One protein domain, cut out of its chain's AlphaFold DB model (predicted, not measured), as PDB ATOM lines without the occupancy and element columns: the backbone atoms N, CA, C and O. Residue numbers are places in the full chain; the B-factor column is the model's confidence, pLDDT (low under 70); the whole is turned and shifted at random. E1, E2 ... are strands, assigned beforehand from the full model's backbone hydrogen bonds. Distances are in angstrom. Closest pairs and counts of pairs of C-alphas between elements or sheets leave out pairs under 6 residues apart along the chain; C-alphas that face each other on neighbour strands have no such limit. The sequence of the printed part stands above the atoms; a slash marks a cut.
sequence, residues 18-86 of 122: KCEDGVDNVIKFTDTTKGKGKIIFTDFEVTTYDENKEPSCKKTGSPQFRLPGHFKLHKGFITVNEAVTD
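This is residues 18 to 86 of the 122 residues of an uncharacterized protein of Caenorhabditis brenneri (UniProt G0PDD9). With little regular structure, this is a long, twisted ribbon of two long strands, E2 and E3, with short E1 beside E2; the unnamed residues 18 to 25 and 50 to 69 gather at one end. The printed part has 69 residues, 26 of them in three strands, class all strand. The sheet E1 - E2 - E3 is a meander, each strand the antiparallel neighbour of the one before. It is loose, radius of gyration of the C-alphas 14.4 A, and elongated, 42 by 21 by 16 A.

E2, residues 39 to 49, measures 25.7 A from C-alpha 39 at (176.687, 133.484, 110.160). E3, residues 70 to 80, measures 25.1 A, ending at (173.761, 135.697, 113.085). E1 is residues 26 to 29, 9.9 A.

E2 bends by 80 degrees at residue 42, E3 by 81 degrees at residue 75. In hairpin E2 and E3, N 40 and O 79 are 2.8 A apart, within hydrogen-bond range. In hairpin E1 and E2, N 27 and O 46 are too, at 2.8 A.

The farthest C-alphas, Lys 18 and Asp 86, are 45.5 A apart. The printed part has no cut; the link E2 to E3 is long. No printed residue is under pLDDT 70.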
ATOM      1  N   LYS A  18     162.371 132.434  76.796       81.31
ATOM      2  CA  LYS A  18     162.860 133.699  77.336       81.31
ATOM      3  C   LYS A  18     163.252 133.448  78.794       81.31
ATOM      4  O   LYS A  18     162.435 132.912  79.524       81.31
ATOM      5  N   CYS A  19     164.475 133.811  79.174       89.62
ATOM      6  CA  CYS A  19     164.952 133.735  80.557       89.62
ATOM      7  C   CYS A  19     164.067 134.632  81.435       89.62
ATOM      8  O   CYS A  19     164.084 135.856  81.275       89.62
ATOM      9  N   GLU A  20     163.248 134.032  82.293       92.44
ATOM     10  CA  GLU A  20     162.334 134.742  83.183       92.44
ATOM     11  C   GLU A  20     163.043 135.142  84.487       92.44
ATOM     12  O   GLU A  20     163.672 134.319  85.160       92.44
ATOM     13  N   ASP A  21     162.954 136.431  84.841       93.50
ATOM     14  CA  ASP A  21     163.596 136.975  86.043       93.50
ATOM     15  C   ASP A  21     162.959 136.416  87.318       93.50
ATOM     16  O   ASP A  21     161.738 136.420  87.474       93.50
ATOM     17  N   GLY A  22     163.789 135.966  88.255       92.25
ATOM     18  CA  GLY A  22     163.341 135.342  89.499       92.25
ATOM     19  C   GLY A  22     162.839 133.907  89.338       92.25
ATOM     20  O   GLY A  22     162.403 133.321  90.326       92.25
ATOM     21  N   VAL A  23     162.922 133.329  88.137       92.69
ATOM     22  CA  VAL A  23     162.543 131.933  87.875       92.69
ATOM     23  C   VAL A  23     163.727 131.170  87.292       92.69
ATOM     24  O   VAL A  23     164.249 130.257  87.930       92.69
ATOM     25  N   ASP A  24     164.202 131.586  86.119       93.19
ATOM     26  CA  ASP A  24     165.229 130.855  85.371       93.19
ATOM     27  C   ASP A  24     166.652 131.293  85.743       93.19
ATOM     28  O   ASP A  24     167.593 130.502  85.708       93.19
ATOM     29  N   ASN A  25     166.828 132.555  86.146       94.00
ATOM     30  CA  ASN A  25     168.122 133.126  86.534       94.00
ATOM     31  C   ASN A  25     168.439 132.975  88.035       94.00
ATOM     32  O   ASN A  25     169.262 133.725  88.561       94.00
ATOM     33  N   VAL A  26     167.803 132.031  88.736       94.94
ATOM     34  CA  VAL A  26     167.952 131.832  90.188       94.94
ATOM     35  C   VAL A  26     169.023 130.793  90.517       94.94
ATOM     36  O   VAL A  26     168.952 129.644  90.088       94.94
ATOM     37  N   ILE A  27     169.980 131.163  91.365       92.12
ATOM     38  CA  ILE A  27     170.981 130.271  91.958       92.12
ATOM     39  C   ILE A  27     170.672 130.080  93.435       92.12
ATOM     40  O   ILE A  27     170.510 131.048  94.177       92.12
ATOM     41  N   LYS A  28     170.639 128.820  93.866       90.94
ATOM     42  CA  LYS A  28     170.441 128.448  95.266       90.94
ATOM     43  C   LYS A  28     171.781 128.231  95.948       90.94
ATOM     44  O   LYS A  28     172.643 127.531  95.418       90.94
ATOM     45  N   PHE A  29     171.923 128.804  97.131       84.94
ATOM     46  CA  PHE A  29     173.066 128.614  98.004       84.94
ATOM     47  C   PHE A  29     172.681 127.643  99.111       84.94
ATOM     48  O   PHE A  29     171.651 127.794  99.769       84.94
ATOM     49  N   THR A  30     173.535 126.651  99.318       82.75
ATOM     50  CA  THR A  30     173.374 125.668 100.384       82.75
ATOM     51  C   THR A  30     174.431 125.926 101.440       82.75
ATOM     52  O   THR A  30     175.621 125.947 101.126       82.75
ATOM     53  N   ASP A  31     174.003 126.077 102.692       82.44
ATOM     54  CA  ASP A  31     174.927 126.098 103.820       82.44
ATOM     55  C   ASP A  31     175.629 124.739 103.954       82.44
ATOM     56  O   ASP A  31     175.012 123.708 104.234       82.44
ATOM     57  N   THR A  32     176.944 124.732 103.751       80.25
ATOM     58  CA  THR A  32     177.780 123.532 103.883       80.25
ATOM     59  C   THR A  32     178.295 123.331 105.306       80.25
ATOM     60  O   THR A  32     178.803 122.253 105.623       80.25
ATOM     61  N   THR A  33     178.131 124.324 106.187       82.31
ATOM     62  CA  THR A  33     178.597 124.254 107.578       82.31
ATOM     63  C   THR A  33     177.728 123.353 108.457       82.31
ATOM     64  O   THR A  33     178.152 122.946 109.543       82.31
ATOM     65  N   LYS A  34     176.536 122.983 107.964       83.12
ATOM     66  CA  LYS A  34     175.522 122.197 108.680       83.12
ATOM     67  C   LYS A  34     175.032 122.933 109.933       83.12
ATOM     68  O   LYS A  34     174.919 122.325 111.000       83.12
ATOM     69  N   GLY A  35     174.772 124.235 109.802       83.44
ATOM     70  CA  GLY A  35     174.280 125.089 110.883       83.44
ATOM     71  C   GLY A  35     175.346 125.481 111.908       83.44
ATOM     72  O   GLY A  35     175.004 125.785 113.050       83.44
ATOM     73  N   LYS A  36     176.633 125.444 111.541       83.06
ATOM     74  CA  LYS A  36     177.751 125.761 112.442       83.06
ATOM     75  C   LYS A  36     178.485 127.013 111.976       83.06
ATOM     76  O   LYS A  36     178.866 127.118 110.824       83.06
ATOM     77  N   GLY A  37     178.775 127.925 112.894       84.38
ATOM     78  CA  GLY A  37     179.509 129.155 112.595       84.38
ATOM     79  C   GLY A  37     178.732 130.409 112.975       84.38
ATOM     80  O   GLY A  37     177.577 130.339 113.406       84.38
ATOM     81  N   LYS A  38     179.404 131.557 112.830       88.06
ATOM     82  CA  LYS A  38     178.901 132.862 113.280       88.06
ATOM     83  C   LYS A  38     177.724 133.367 112.431       88.06
ATOM     84  O   LYS A  38     176.805 133.969 112.977       88.06
ATOM     85  N   ILE A  39     177.728 133.087 111.122       86.25
ATOM     86  CA  ILE A  39     176.687 133.484 110.160       86.25
ATOM     87  C   ILE A  39     176.191 132.242 109.416       86.25
ATOM     88  O   ILE A  39     176.993 131.518 108.831       86.25
ATOM     89  N   ILE A  40     174.878 132.022 109.418       89.56
ATOM     90  CA  ILE A  40     174.214 130.900 108.749       89.56
ATOM     91  C   ILE A  40     173.238 131.438 107.706       89.56
ATOM     92  O   ILE A  40     172.423 132.311 108.004       89.56
ATOM     93  N   PHE A  41     173.288 130.884 106.495       88.31
ATOM     94  CA  PHE A  41     172.362 131.197 105.407       88.31
ATOM     95  C   PHE A  41     171.343 130.064 105.260       88.31
ATOM     96  O   PHE A  41     171.710 128.892 105.223       88.31
ATOM     97  N   THR A  42     170.053 130.385 105.184       90.31
ATOM     98  CA  THR A  42     168.973 129.393 105.033       90.31
ATOM     99  C   THR A  42     168.051 129.793 103.893       90.31
ATOM    100  O   THR A  42     167.671 130.958 103.791       90.31
ATOM    101  N   ASP A  43     167.710 128.831 103.029       90.94
ATOM    102  CA  ASP A  43     166.873 129.036 101.838       90.94
ATOM    103  C   ASP A  43     167.325 130.232 100.980       90.94
ATOM    104  O   ASP A  43     166.509 131.016 100.493       90.94
ATOM    105  N   PHE A  44     168.645 130.398 100.849       91.38
ATOM    106  CA  PHE A  44     169.248 131.576 100.244       91.38
ATOM    107  C   PHE A  44     169.340 131.435  98.728       91.38
ATOM    108  O   PHE A  44     169.952 130.506  98.200       91.38
ATOM    109  N   GLU A  45     168.729 132.374  98.019       93.94
ATOM    110  CA  GLU A  45     168.642 132.407  96.570       93.94
ATOM    111  C   GLU A  45     169.083 133.776  96.050       93.94
ATOM    112  O   GLU A  45     168.729 134.833  96.589       93.94
ATOM    113  N   VAL A  46     169.847 133.750  94.966       93.19
ATOM    114  CA  VAL A  46     170.393 134.931  94.301       93.19
ATOM    115  C   VAL A  46     170.025 134.865  92.831       93.19
ATOM    116  O   VAL A  46     170.176 133.817  92.206       93.19
ATOM    117  N   THR A  47     169.572 135.976  92.261       95.12
ATOM    118  CA  THR A  47     169.371 136.095  90.816       95.12
ATOM    119  C   THR A  47     170.609 136.660  90.133       95.12
ATOM    120  O   THR A  47     171.287 137.536  90.681       95.12
ATOM    121  N   THR A  48     170.919 136.154  88.938       94.44
ATOM    122  CA  THR A  48     172.074 136.586  88.143       94.44
ATOM    123  C   THR A  48     171.668 137.438  86.947       94.44
ATOM    124  O   THR A  48     170.621 137.219  86.327       94.44
ATOM    125  N   TYR A  49     172.521 138.408  86.615       92.62
ATOM    126  CA  TYR A  49     172.293 139.361  85.533       92.62
ATOM    127  C   TYR A  49     173.546 139.560  84.677       92.62
ATOM    128  O   TYR A  49     174.674 139.370  85.142       92.62
ATOM    129  N   ASP A  50     173.338 139.913  83.412       89.94
ATOM    130  CA  ASP A  50     174.406 140.274  82.483       89.94
ATOM    131  C   ASP A  50     174.835 141.748  82.619       89.94
ATOM    132  O   ASP A  50     174.368 142.476  83.497       89.94
ATOM    133  N   GLU A  51     175.741 142.193  81.746       88.31
ATOM    134  CA  GLU A  51     176.291 143.558  81.727       88.31
ATOM    135  C   GLU A  51     175.219 144.647  81.518       88.31
ATOM    136  O   GLU A  51     175.389 145.780  81.969       88.31
ATOM    137  N   ASN A  52     174.088 144.303  80.894       90.56
ATOM    138  CA  ASN A  52     172.955 145.207  80.682       90.56
ATOM    139  C   ASN A  52     171.932 145.149  81.826       90.56
ATOM    140  O   ASN A  52     170.915 145.841  81.776       90.56
ATOM    141  N   LYS A  53     172.207 144.363  82.878       90.88
ATOM    142  CA  LYS A  53     171.296 144.069  83.993       90.88
ATOM    143  C   LYS A  53     170.043 143.301  83.557       90.88
ATOM    144  O   LYS A  53     169.006 143.395  84.215       90.88
ATOM    145  N   GLU A  54     170.135 142.524  82.481       92.75
ATOM    146  CA  GLU A  54     169.086 141.591  82.065       92.75
ATOM    147  C   GLU A  54     169.301 140.202  82.701       92.75
ATOM    148  O   GLU A  54     170.442 139.850  83.019       92.75
ATOM    149  N   PRO A  55     168.240 139.398  82.924       93.44
ATOM    150  CA  PRO A  55     168.354 138.054  83.499       93.44
ATOM    151  C   PRO A  55     169.353 137.165  82.747       93.44
ATOM    152  O   PRO A  55     169.255 136.986  81.532       93.44
ATOM    153  N   SER A  56     170.313 136.575  83.469       93.31
ATOM    154  CA  SER A  56     171.397 135.798  82.856       93.31
ATOM    155  C   SER A  56     171.126 134.293  82.879       93.31
ATOM    156  O   SER A  56     171.287 133.627  83.903       93.31
ATOM    157  N   CYS A  57     170.791 133.733  81.715       91.38
ATOM    158  CA  CYS A  57     170.621 132.293  81.518       91.38
ATOM    159  C   CYS A  57     171.539 131.743  80.418       91.38
ATOM    160  O   CYS A  57     171.855 132.402  79.425       91.38
ATOM    161  N   LYS A  58     171.909 130.468  80.543       88.44
ATOM    162  CA  LYS A  58     172.448 129.671  79.438       88.44
ATOM    163  C   LYS A  58     171.352 129.455  78.393       88.44
ATOM    164  O   LYS A  58     170.167 129.459  78.706       88.44
ATOM    165  N   LYS A  59     171.745 129.129  77.157       81.81
ATOM    166  CA  LYS A  59     170.804 128.771  76.070       81.81
ATOM    167  C   LYS A  59     169.842 127.628  76.429       81.81
ATOM    168  O   LYS A  59     168.807 127.482  75.800       81.81
ATOM    169  N   THR A  60     170.206 126.811  77.414       79.69
ATOM    170  CA  THR A  60     169.403 125.706  77.951       79.69
ATOM    171  C   THR A  60     168.382 126.144  79.011       79.69
ATOM    172  O   THR A  60     167.761 125.279  79.614       79.69
ATOM    173  N   GLY A  61     168.253 127.446  79.293       82.50
ATOM    174  CA  GLY A  61     167.331 128.006  80.291       82.50
ATOM    175  C   GLY A  61     167.835 127.969  81.736       82.50
ATOM    176  O   GLY A  61     167.186 128.503  82.617       82.50
ATOM    177  N   SER A  62     168.998 127.371  82.007       86.25
ATOM    178  CA  SER A  62     169.573 127.342  83.357       86.25
ATOM    179  C   SER A  62     170.305 128.643  83.697       86.25
ATOM    180  O   SER A  62     170.860 129.268  82.789       86.25
ATOM    181  N   PRO A  63     170.392 129.030  84.982       89.62
ATOM    182  CA  PRO A  63     171.052 130.265  85.383       89.62
ATOM    183  C   PRO A  63     172.525 130.251  84.974       89.62
ATOM    184  O   PRO A  63     173.214 129.220  85.006       89.62
ATOM    185  N   GLN A  64     173.031 131.419  84.595       89.00
ATOM    186  CA  GLN A  64     174.440 131.614  84.302       89.00
ATOM    187  C   GLN A  64     175.108 132.423  85.418       89.00
ATOM    188  O   GLN A  64     174.730 133.557  85.689       89.00
ATOM    189  N   PHE A  65     176.134 131.835  86.037       84.25
ATOM    190  CA  PHE A  65     177.007 132.497  87.006       84.25
ATOM    191  C   PHE A  65     178.286 132.974  86.308       84.25
ATOM    192  O   PHE A  65     178.916 132.197  85.583       84.25
ATOM    193  N   ARG A  66     178.665 134.239  86.508       79.31
ATOM    194  CA  ARG A  66     179.891 134.847  85.970       79.31
ATOM    195  C   ARG A  66     180.559 135.706  87.032       79.31
ATOM    196  O   ARG A  66     179.873 136.403  87.766       79.31
ATOM    197  N   LEU A  67     181.883 135.654  87.079       75.00
ATOM    198  CA  LEU A  67     182.707 136.467  87.960       75.00
ATOM    199  C   LEU A  67     183.742 137.224  87.102       75.00
ATOM    200  O   LEU A  67     184.422 136.557  86.318       75.00
ATOM    201  N   PRO A  68     183.859 138.564  87.220       75.12
ATOM    202  CA  PRO A  68     182.951 139.453  87.957       75.12
ATOM    203  C   PRO A  68     181.547 139.465  87.320       75.12
ATOM    204  O   PRO A  68     181.376 139.081  86.162       75.12
ATOM    205  N   GLY A  69     180.518 139.838  88.082       80.88
ATOM    206  CA  GLY A  69     179.135 139.777  87.602       80.88
ATOM    207  C   GLY A  69     178.140 140.543  88.464       80.88
ATOM    208  O   GLY A  69     178.479 141.056  89.532       80.88
ATOM    209  N   HIS A  70     176.898 140.617  87.985       89.81
ATOM    210  CA  HIS A  70     175.803 141.302  88.660       89.81
ATOM    211  C   HIS A  70     174.856 140.300  89.319       89.81
ATOM    212  O   HIS A  70     174.360 139.365  88.687       89.81
ATOM    213  N   PHE A  71     174.585 140.533  90.599       91.50
ATOM    214  CA  PHE A  71     173.819 139.634  91.449       91.50
ATOM    215  C   PHE A  71     172.821 140.421  92.285       91.50
ATOM    216  O   PHE A  71     173.121 141.526  92.741       91.50
ATOM    217  N   LYS A  72     171.651 139.837  92.530       92.56
ATOM    218  CA  LYS A  72     170.657 140.398  93.445       92.56
ATOM    219  C   LYS A  72     170.211 139.336  94.433       92.56
ATOM    220  O   LYS A  72     169.885 138.217  94.050       92.56
ATOM    221  N   LEU A  73     170.163 139.712  95.708       90.44
ATOM    222  CA  LEU A  73     169.550 138.879  96.736       90.44
ATOM    223  C   LEU A  73     168.056 138.762  96.438       90.44
ATOM    224  O   LEU A  73     167.351 139.771  96.378       90.44
ATOM    225  N   HIS A  74     167.598 137.538  96.202       91.75
ATOM    226  CA  HIS A  74     166.229 137.271  95.784       91.75
ATOM    227  C   HIS A  74     165.378 136.803  96.962       91.75
ATOM    228  O   HIS A  74     164.296 137.338  97.202       91.75
ATOM    229  N   LYS A  75     165.888 135.826  97.717       93.56
ATOM    230  CA  LYS A  75     165.176 135.185  98.821       93.56
ATOM    231  C   LYS A  75     166.161 134.595  99.827       93.56
ATOM    232  O   LYS A  75     167.280 134.254  99.465       93.56
ATOM    233  N   GLY A  76     165.734 134.465 101.077       92.38
ATOM    234  CA  GLY A  76     166.430 133.682 102.093       92.38
ATOM    235  C   GLY A  76     166.519 134.378 103.436       92.38
ATOM    236  O   GLY A  76     166.030 135.492 103.622       92.38
ATOM    237  N   PHE A  77     167.170 133.691 104.364       91.88
ATOM    238  CA  PHE A  77     167.380 134.140 105.729       91.88
ATOM    239  C   PHE A  77     168.864 134.125 106.060       91.88
ATOM    240  O   PHE A  77     169.599 133.223 105.652       91.88
ATOM    241  N   ILE A  78     169.280 135.130 106.823       89.00
ATOM    242  CA  ILE A  78     170.614 135.224 107.402       89.00
ATOM    243  C   ILE A  78     170.431 135.209 108.913       89.00
ATOM    244  O   ILE A  78     169.803 136.109 109.473       89.00
ATOM    245  N   THR A  79     170.980 134.192 109.563       90.56
ATOM    246  CA  THR A  79     170.998 134.076 111.018       90.56
ATOM    247  C   THR A  79     172.399 134.383 111.511       90.56
ATOM    248  O   THR A  79     173.365 133.743 111.098       90.56
ATOM    249  N   VAL A  80     172.508 135.356 112.410       90.31
ATOM    250  CA  VAL A  80     173.761 135.697 113.085       90.31
ATOM    251  C   VAL A  80     173.724 135.061 114.468       90.31
ATOM    252  O   VAL A  80     172.997 135.519 115.346       90.31
ATOM    253  N   ASN A  81     174.467 133.970 114.640       89.38
ATOM    254  CA  ASN A  81     174.521 133.223 115.900       89.38
ATOM    255  C   ASN A  81     175.459 133.880 116.915       89.38
ATOM    256  O   ASN A  81     175.225 133.811 118.119       89.38
ATOM    257  N   GLU A  82     176.525 134.510 116.427       88.62
ATOM    258  CA  GLU A  82     177.544 135.167 117.238       88.62
ATOM    259  C   GLU A  82     177.884 136.518 116.615       88.62
ATOM    260  O   GLU A  82     177.938 136.652 115.391       88.62
ATOM    261  N   ALA A  83     178.127 137.520 117.458       84.75
ATOM    262  CA  ALA A  83     178.554 138.824 116.980       84.75
ATOM    263  C   ALA A  83     179.897 138.698 116.245       84.75
ATOM    264  O   ALA A  83     180.844 138.086 116.744       84.75
ATOM    265  N   VAL A  84     179.987 139.295 115.057       81.06
ATOM    266  CA  VAL A  84     181.254 139.416 114.334       81.06
ATOM    267  C   VAL A  84     181.887 140.741 114.740       81.06
ATOM    268  O   VAL A  84     181.558 141.786 114.193       81.06
ATOM    269  N   THR A  85     182.719 140.697 115.777       80.81
ATOM    270  CA  THR A  85     183.368 141.879 116.376       80.81
ATOM    271  C   THR A  85     184.843 142.009 116.022       80.81
ATOM    272  O   THR A  85     185.437 143.049 116.286       80.81
ATOM    273  N   ASP A  86     185.428 140.951 115.462       71.25
ATOM    274  CA  ASP A  86     186.881 140.794 115.349       71.25
ATOM    275  C   ASP A  86     187.427 141.256 113.988       71.25
ATOM    276  O   ASP A  86     188.638 141.323 113.806       71.25
TER     277      ASP A  86